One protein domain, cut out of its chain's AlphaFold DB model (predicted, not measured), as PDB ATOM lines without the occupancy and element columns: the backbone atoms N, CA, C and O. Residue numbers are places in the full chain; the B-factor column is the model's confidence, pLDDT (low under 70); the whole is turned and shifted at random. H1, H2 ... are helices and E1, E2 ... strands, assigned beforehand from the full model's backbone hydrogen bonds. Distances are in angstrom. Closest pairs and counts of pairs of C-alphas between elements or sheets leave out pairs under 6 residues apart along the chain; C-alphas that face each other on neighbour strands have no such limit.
ATOM      1  N   SER A 175     -41.174 -23.224  25.247       95.31
ATOM      2  CA  SER A 175     -42.072 -23.127  24.085       95.31
ATOM      3  C   SER A 175     -43.455 -23.732  24.335       95.31
ATOM      4  O   SER A 175     -44.464 -23.153  23.943       95.31
ATOM      5  N   TYR A 176     -43.516 -24.866  25.039       96.12
ATOM      6  CA  TYR A 176     -44.783 -25.487  25.424       96.12
ATOM      7  C   TYR A 176     -45.569 -24.582  26.383       96.12
ATOM      8  O   TYR A 176     -46.725 -24.272  26.115       96.12
ATOM      9  N   ILE A 177     -44.929 -24.091  27.450       95.62
ATOM     10  CA  ILE A 177     -45.587 -23.183  28.401       95.62
ATOM     11  C   ILE A 177     -46.024 -21.888  27.712       95.62
ATOM     12  O   ILE A 177     -47.120 -21.404  27.966       95.62
ATOM     13  N   TRP A 178     -45.204 -21.350  26.811       94.69
ATOM     14  CA  TRP A 178     -45.546 -20.144  26.064       94.69
ATOM     15  C   TRP A 178     -46.823 -20.331  25.237       94.69
ATOM     16  O   TRP A 178     -47.718 -19.495  25.308       94.69
ATOM     17  N   SER A 179     -46.957 -21.472  24.552       94.56
ATOM     18  CA  SER A 179     -48.181 -21.802  23.810       94.56
ATOM     19  C   SER A 179     -49.419 -21.941  24.708       94.56
ATOM     20  O   SER A 179     -50.528 -21.620  24.283       94.56
ATOM     21  N   GLU A 180     -49.252 -22.383  25.960       94.88
ATOM     22  CA  GLU A 180     -50.348 -22.405  26.934       94.88
ATOM     23  C   GLU A 180     -50.725 -20.989  27.382       94.88
ATOM     24  O   GLU A 180     -51.907 -20.659  27.389       94.88
ATOM     25  N   LEU A 181     -49.744 -20.134  27.694       94.19
ATOM     26  CA  LEU A 181     -49.995 -18.745  28.090       94.19
ATOM     27  C   LEU A 181     -50.735 -17.965  26.993       94.19
ATOM     28  O   LEU A 181     -51.736 -17.317  27.288       94.19
ATOM     29  N   GLU A 182     -50.300 -18.092  25.735       93.44
ATOM     30  CA  GLU A 182     -50.948 -17.436  24.590       93.44
ATOM     31  C   GLU A 182     -52.401 -17.880  24.390       93.44
ATOM     32  O   GLU A 182     -53.245 -17.068  24.010       93.44
ATOM     33  N   ARG A 183     -52.709 -19.156  24.657       94.50
ATOM     34  CA  ARG A 183     -54.073 -19.688  24.542       94.50
ATOM     35  C   ARG A 183     -55.002 -19.119  25.612       94.50
ATOM     36  O   ARG A 183     -56.161 -18.846  25.315       94.50
ATOM     37  N   GLU A 184     -54.517 -18.988  26.845       90.69
ATOM     38  CA  GLU A 184     -55.349 -18.580  27.982       90.69
ATOM     39  C   GLU A 184     -55.493 -17.054  28.091       90.69
ATOM     40  O   GLU A 184     -56.574 -16.556  28.410       90.69
ATOM     41  N   SER A 185     -54.422 -16.287  27.860       85.44
ATOM     42  CA  SER A 185     -54.443 -14.832  28.045       85.44
ATOM     43  C   SER A 185     -53.379 -14.122  27.201       85.44
ATOM     44  O   SER A 185     -52.327 -13.780  27.734       85.44
ATOM     45  N   PRO A 186     -53.644 -13.844  25.909       85.69
ATOM     46  CA  PRO A 186     -52.674 -13.209  25.023       85.69
ATOM     47  C   PRO A 186     -52.386 -11.771  25.477       85.69
ATOM     48  O   PRO A 186     -53.110 -10.826  25.159       85.69
ATOM     49  N   ASN A 187     -51.318 -11.608  26.253       91.31
ATOM     50  CA  ASN A 187     -50.843 -10.330  26.762       91.31
ATOM     51  C   ASN A 187     -49.311 -10.343  26.814       91.31
ATOM     52  O   ASN A 187     -48.709 -11.317  27.260       91.31
ATOM     53  N   ILE A 188     -48.670  -9.241  26.421       92.62
ATOM     54  CA  ILE A 188     -47.202  -9.124  26.400       92.62
ATOM     55  C   ILE A 188     -46.546  -9.388  27.771       92.62
ATOM     56  O   ILE A 188     -45.401  -9.825  27.840       92.62
ATOM     57  N   TRP A 189     -47.275  -9.184  28.872       95.00
ATOM     58  CA  TRP A 189     -46.788  -9.360  30.241       95.00
ATOM     59  C   TRP A 189     -46.945 -10.785  30.789       95.00
ATOM     60  O   TRP A 189     -46.457 -11.069  31.884       95.00
ATOM     61  N   GLN A 190     -47.601 -11.693  30.055       95.00
ATOM     62  CA  GLN A 190     -47.951 -13.038  30.535       95.00
ATOM     63  C   GLN A 190     -46.733 -13.839  31.022       95.00
ATOM     64  O   GLN A 190     -46.782 -14.482  32.071       95.00
ATOM     65  N   GLY A 191     -45.609 -13.754  30.301       95.81
ATOM     66  CA  GLY A 191     -44.383 -14.465  30.657       95.81
ATOM     67  C   GLY A 191     -43.740 -13.916  31.929       95.81
ATOM     68  O   GLY A 191     -43.303 -14.676  32.791       95.81
ATOM     69  N   TYR A 192     -43.735 -12.592  32.076       97.19
ATOM     70  CA  TYR A 192     -43.223 -11.923  33.269       97.19
ATOM     71  C   TYR A 192     -44.073 -12.221  34.504       97.19
ATOM     72  O   TYR A 192     -43.521 -12.435  35.584       97.19
ATOM     73  N   LEU A 193     -45.398 -12.293  34.351       96.44
ATOM     74  CA  LEU A 193     -46.292 -12.729  35.420       96.44
ATOM     75  C   LEU A 193     -46.007 -14.182  35.825       96.44
ATOM     76  O   LEU A 193     -45.865 -14.461  37.015       96.44
ATOM     77  N   TYR A 194     -45.869 -15.088  34.852       96.38
ATOM     78  CA  TYR A 194     -45.545 -16.496  35.099       96.38
ATOM     79  C   TYR A 194     -44.239 -16.653  35.894       96.38
ATOM     80  O   TYR A 194     -44.215 -17.297  36.944       96.38
ATOM     81  N   ASP A 195     -43.165 -16.009  35.436       97.62
ATOM     82  CA  ASP A 195     -41.859 -16.058  36.099       97.62
ATOM     83  C   ASP A 195     -41.883 -15.355  37.473       97.62
ATOM     84  O   ASP A 195     -41.218 -15.788  38.420       97.62
ATOM     85  N   GLY A 196     -42.695 -14.304  37.625       97.56
ATOM     86  CA  GLY A 196     -42.920 -13.619  38.899       97.56
ATOM     87  C   GLY A 196     -43.600 -14.512  39.940       97.56
ATOM     88  O   GLY A 196     -43.154 -14.566  41.087       97.56
ATOM     89  N   LEU A 197     -44.624 -15.273  39.544       97.19
ATOM     90  CA  LEU A 197     -45.308 -16.220  40.431       97.19
ATOM     91  C   LEU A 197     -44.380 -17.350  40.887       97.19
ATOM     92  O   LEU A 197     -44.373 -17.689  42.071       97.19
ATOM     93  N   TRP A 198     -43.548 -17.885  39.991       97.81
ATOM     94  CA  TRP A 198     -42.526 -18.866  40.368       97.81
ATOM     95  C   TRP A 198     -41.490 -18.295  41.331       97.81
ATOM     96  O   TRP A 198     -41.151 -18.949  42.316       97.81
ATOM     97  N   THR A 199     -41.037 -17.060  41.097       97.81
ATOM     98  CA  THR A 199     -40.120 -16.364  42.010       97.81
ATOM     99  C   THR A 199     -40.718 -16.268  43.415       97.81
ATOM    100  O   THR A 199     -40.064 -16.625  44.395       97.81
ATOM    101  N   LEU A 200     -41.983 -15.850  43.520       96.88
ATOM    102  CA  LEU A 200     -42.686 -15.762  44.800       96.88
ATOM    103  C   LEU A 200     -42.863 -17.131  45.458       96.88
ATOM    104  O   LEU A 200     -42.617 -17.255  46.654       96.88
ATOM    105  N   ALA A 201     -43.247 -18.162  44.703       96.56
ATOM    106  CA  ALA A 201     -43.426 -19.514  45.231       96.56
ATOM    107  C   ALA A 201     -42.117 -20.085  45.805       96.56
ATOM    108  O   ALA A 201     -42.105 -20.610  46.921       96.56
ATOM    109  N   ILE A 202     -41.005 -19.923  45.080       95.56
ATOM    110  CA  ILE A 202     -39.670 -20.330  45.535       95.56
ATOM    111  C   ILE A 202     -39.303 -19.574  46.811       95.56
ATOM    112  O   ILE A 202     -38.921 -20.193  47.805       95.56
ATOM    113  N   ALA A 203     -39.459 -18.250  46.818       96.62
ATOM    114  CA  ALA A 203     -39.087 -17.436  47.964       96.62
ATOM    115  C   ALA A 203     -39.945 -17.739  49.205       96.62
ATOM    116  O   ALA A 203     -39.412 -17.865  50.308       96.62
ATOM    117  N   LEU A 204     -41.258 -17.928  49.033       95.44
ATOM    118  CA  LEU A 204     -42.174 -18.307  50.111       95.44
ATOM    119  C   LEU A 204     -41.820 -19.673  50.701       95.44
ATOM    120  O   LEU A 204     -41.813 -19.812  51.922       95.44
ATOM    121  N   SER A 205     -41.457 -20.651  49.865       93.88
ATOM    122  CA  SER A 205     -41.053 -21.980  50.344       93.88
ATOM    123  C   SER A 205     -39.823 -21.943  51.263       93.88
ATOM    124  O   SER A 205     -39.692 -22.781  52.147       93.88
ATOM    125  N   GLN A 206     -38.947 -20.945  51.094       94.31
ATOM    126  CA  GLN A 206     -37.763 -20.734  51.935       94.31
ATOM    127  C   GLN A 206     -38.042 -19.836  53.150       94.31
ATOM    128  O   GLN A 206     -37.337 -19.898  54.162       94.31
ATOM    129  N   ALA A 207     -39.052 -18.971  53.049       95.50
ATOM    130  CA  ALA A 207     -39.438 -18.038  54.099       95.50
ATOM    131  C   ALA A 207     -40.352 -18.656  55.168       95.50
ATOM    132  O   ALA A 207     -40.439 -18.100  56.266       95.50
ATOM    133  N   LEU A 208     -41.019 -19.770  54.849       94.69
ATOM    134  CA  LEU A 208     -41.927 -20.488  55.741       94.69
ATOM    135  C   LEU A 208     -41.190 -21.555  56.565       94.69
ATOM    136  O   LEU A 208     -40.477 -22.403  56.030       94.69
ATOM    137  N   GLY A 209     -41.370 -21.509  57.885       88.56
ATOM    138  CA  GLY A 209     -40.946 -22.554  58.814       88.56
ATOM    139  C   GLY A 209     -41.882 -23.767  58.810       88.56
ATOM    140  O   GLY A 209     -42.993 -23.719  58.283       88.56
ATOM    141  N   ALA A 210     -41.447 -24.862  59.440       86.94
ATOM    142  CA  ALA A 210     -42.240 -26.093  59.562       86.94
ATOM    143  C   ALA A 210     -43.557 -25.900  60.345       86.94
ATOM    144  O   ALA A 210     -44.501 -26.664  60.176       86.94
ATOM    145  N   ASP A 211     -43.621 -24.866  61.182       89.50
ATOM    146  CA  ASP A 211     -44.776 -24.421  61.962       89.50
ATOM    147  C   ASP A 211     -45.608 -23.339  61.247       89.50
ATOM    148  O   ASP A 211     -46.416 -22.662  61.878       89.50
ATOM    149  N   ALA A 212     -45.388 -23.140  59.942       86.25
ATOM    150  CA  ALA A 212     -45.949 -22.046  59.150       86.25
ATOM    151  C   ALA A 212     -45.560 -20.634  59.644       86.25
ATOM    152  O   ALA A 212     -46.188 -19.648  59.250       86.25
ATOM    153  N   SER A 213     -44.502 -20.499  60.454       92.81
ATOM    154  CA  SER A 213     -43.942 -19.188  60.790       92.81
ATOM    155  C   SER A 213     -43.355 -18.513  59.546       92.81
ATOM    156  O   SER A 213     -42.620 -19.124  58.771       92.81
ATOM    157  N   PHE A 214     -43.677 -17.236  59.338       94.94
ATOM    158  CA  PHE A 214     -43.206 -16.463  58.189       94.94
ATOM    159  C   PHE A 214     -42.061 -15.528  58.581       94.94
ATOM    160  O   PHE A 214     -42.167 -14.765  59.543       94.94
ATOM    161  N   SER A 215     -40.980 -15.531  57.797       96.00
ATOM    162  CA  SER A 215     -39.880 -14.578  57.952       96.00
ATOM    163  C   SER A 215     -39.748 -13.662  56.739       96.00
ATOM    164  O   SER A 215     -39.300 -14.073  55.669       96.00
ATOM    165  N   HIS A 216     -40.052 -12.379  56.942       94.00
ATOM    166  CA  HIS A 216     -39.886 -11.346  55.921       94.00
ATOM    167  C   HIS A 216     -38.433 -11.237  55.427       94.00
ATOM    168  O   HIS A 216     -38.192 -11.199  54.225       94.00
ATOM    169  N   LEU A 217     -37.453 -11.268  56.337       94.25
ATOM    170  CA  LEU A 217     -36.032 -11.195  55.977       94.25
ATOM    171  C   LEU A 217     -35.588 -12.392  55.123       94.25
ATOM    172  O   LEU A 217     -34.835 -12.216  54.164       94.25
ATOM    173  N   LYS A 218     -36.082 -13.600  55.433       95.44
ATOM    174  CA  LYS A 218     -35.819 -14.781  54.600       95.44
ATOM    175  C   LYS A 218     -36.479 -14.664  53.233       95.44
ATOM    176  O   LYS A 218     -35.843 -15.039  52.258       95.44
ATOM    177  N   LEU A 219     -37.692 -14.111  53.145       95.88
ATOM    178  CA  LEU A 219     -38.361 -13.883  51.862       95.88
ATOM    179  C   LEU A 219     -37.529 -12.964  50.961       95.88
ATOM    180  O   LEU A 219     -37.229 -13.339  49.834       95.88
ATOM    181  N   LEU A 220     -37.113 -11.797  51.465       95.25
ATOM    182  CA  LEU A 220     -36.307 -10.849  50.684       95.25
ATOM    183  C   LEU A 220     -34.966 -11.460  50.255       95.25
ATOM    184  O   LEU A 220     -34.572 -11.343  49.097       95.25
ATOM    185  N   SER A 221     -34.294 -12.162  51.174       94.94
ATOM    186  CA  SER A 221     -33.048 -12.878  50.878       94.94
ATOM    187  C   SER A 221     -33.251 -13.961  49.811       94.94
ATOM    188  O   SER A 221     -32.450 -14.081  48.886       94.94
ATOM    189  N   ALA A 222     -34.349 -14.714  49.887       96.12
ATOM    190  CA  ALA A 222     -34.672 -15.760  48.926       96.12
ATOM    191  C   ALA A 222     -35.006 -15.199  47.536       96.12
ATOM    192  O   ALA A 222     -34.572 -15.778  46.541       96.12
ATOM    193  N   ILE A 223     -35.704 -14.059  47.440       96.44
ATOM    194  CA  ILE A 223     -35.925 -13.374  46.154       96.44
ATOM    195  C   ILE A 223     -34.581 -12.932  45.570       96.44
ATOM    196  O   ILE A 223     -34.274 -13.262  44.427       96.44
ATOM    197  N   ASN A 224     -33.744 -12.250  46.358       94.44
ATOM    198  CA  ASN A 224     -32.448 -11.761  45.884       94.44
ATOM    199  C   ASN A 224     -31.517 -12.899  45.420       94.44
ATOM    200  O   ASN A 224     -30.791 -12.748  44.441       94.44
ATOM    201  N   ASN A 225     -31.577 -14.055  46.085       94.38
ATOM    202  CA  ASN A 225     -30.779 -15.238  45.752       94.38
ATOM    203  C   ASN A 225     -31.455 -16.177  44.736       94.38
ATOM    204  O   ASN A 225     -30.900 -17.230  44.415       94.38
ATOM    205  N   SER A 226     -32.647 -15.839  44.231       94.12
ATOM    206  CA  SER A 226     -33.357 -16.680  43.267       94.12
ATOM    207  C   SER A 226     -32.601 -16.747  41.943       94.12
ATOM    208  O   SER A 226     -32.244 -15.725  41.355       94.12
ATOM    209  N   SER A 227     -32.382 -17.971  41.454       95.81
ATOM    210  CA  SER A 227     -31.832 -18.223  40.126       95.81
ATOM    211  C   SER A 227     -32.464 -19.467  39.509       95.81
ATOM    212  O   SER A 227     -32.275 -20.571  40.015       95.81
ATOM    213  N   PHE A 228     -33.235 -19.293  38.434       96.62
ATOM    214  CA  PHE A 228     -33.869 -20.403  37.717       96.62
ATOM    215  C   PHE A 228     -34.161 -20.057  36.252       96.62
ATOM    216  O   PHE A 228     -34.134 -18.896  35.851       96.62
ATOM    217  N   GLU A 229     -34.443 -21.079  35.444       96.88
ATOM    218  CA  GLU A 229     -34.864 -20.920  34.050       96.88
ATOM    219  C   GLU A 229     -36.369 -20.631  33.971       96.88
ATOM    220  O   GLU A 229     -37.189 -21.483  34.330       96.88
ATOM    221  N   GLY A 230     -36.722 -19.434  33.501       96.50
ATOM    222  CA  GLY A 230     -38.093 -18.989  33.252       96.50
ATOM    223  C   GLY A 230     -38.456 -18.962  31.766       96.50
ATOM    224  O   GLY A 230     -37.633 -19.254  30.889       96.50
ATOM    225  N   VAL A 231     -39.698 -18.597  31.453       96.31
ATOM    226  CA  VAL A 231     -40.167 -18.471  30.057       96.31
ATOM    227  C   VAL A 231     -39.653 -17.197  29.381       96.31
ATOM    228  O   VAL A 231     -39.508 -17.157  28.161       96.31
ATOM    229  N   THR A 232     -39.290 -16.183  30.167       96.44
ATOM    230  CA  THR A 232     -38.693 -14.921  29.687       96.44
ATOM    231  C   THR A 232     -37.165 -14.888  29.834       96.44
ATOM    232  O   THR A 232     -36.543 -13.833  29.777       96.44
TER     233      THR A 232
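What this domain is: This is residues 175 to 232 of the 294 residues of the protein "ANF_receptor domain-containing protein" of Ancylostoma caninum (UniProt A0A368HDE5). One long helix, H2, makes most of the length of a loose, elongated model; the short helix H1 makes a corner with H2 at residues 190 to 191, and past Ala 207 the link of residues 208 to 215 loops round and folds back, with H3 packing on residues 199 to 207 of H2 and the short strand E1 running on back toward H1. There are 58 residues printed, with three named helices and one named strand in the order H1, H2, H3, E1, and the strand pairs with no named strand. The class is mostly helix. The whole is loose, with a radius of gyration of the C-alphas of 13.9 A, and spans 39 by 20 by 16 A.

Where its parts are: Find C-alpha 175 at (-42.072, -23.127, 24.085); from there H1 runs over residues 175 to 184, 14.6 A from first to last C-alpha. Go on to C-alpha 190 at (-47.951, -13.038, 30.535), where H2 begins; it holds residues 190 to 207 and is 25.5 A long. H3 follows at residues 216 to 224, with a length of 12.5 A. Last comes E1, residues 227 to 230, 9.3 A long, and you find its end at C-alpha 230, (-38.093, -18.989, 33.252).

How they stand to each other: Start at H1, which touches H2 with 4 pairs of C-alphas within 8 A; the closest are those of Leu 181 and Gln 190, 6.5 A apart. Of H2, residues 190 to 191 alone touch H1. The lines of H1 and H2 are about perpendicular, but only just, at 73 degrees. Further along, residues 199 to 207 of H2 touch H3, and the closest C-alphas are those of Ala 203 and Ala 222, 4.8 A apart. H2 and H3 run opposite ways at a steep tilt of 47 degrees. Between H2 and E1 look at Asp 195 and Gly 230, whose C-alphas, 5.6 A apart, are the one pair within 8 A. H1 is apart from H3 and from E1, and H3 and E1 are apart too, though they follow each other in the chain. In the backbones of H1, H2 and H3 every O i to N i+4 pair is within hydrogen-bond range.

The domain as a whole: The two C-alphas farthest apart are those of Pro 186, in the link from H1 to H2, and Asp 211, in the link from H2 to H3, at 39.4 A. The first and last printed C-alphas, of Ser 175 and Thr 232, are 10.5 A apart. The links H1 to H2 and H3 to E1 are tight, and H2 to H3, with 8 residues between them, is short. The printed part has no cut. Its mean pLDDT is 94.5, and no printed residue is under 70.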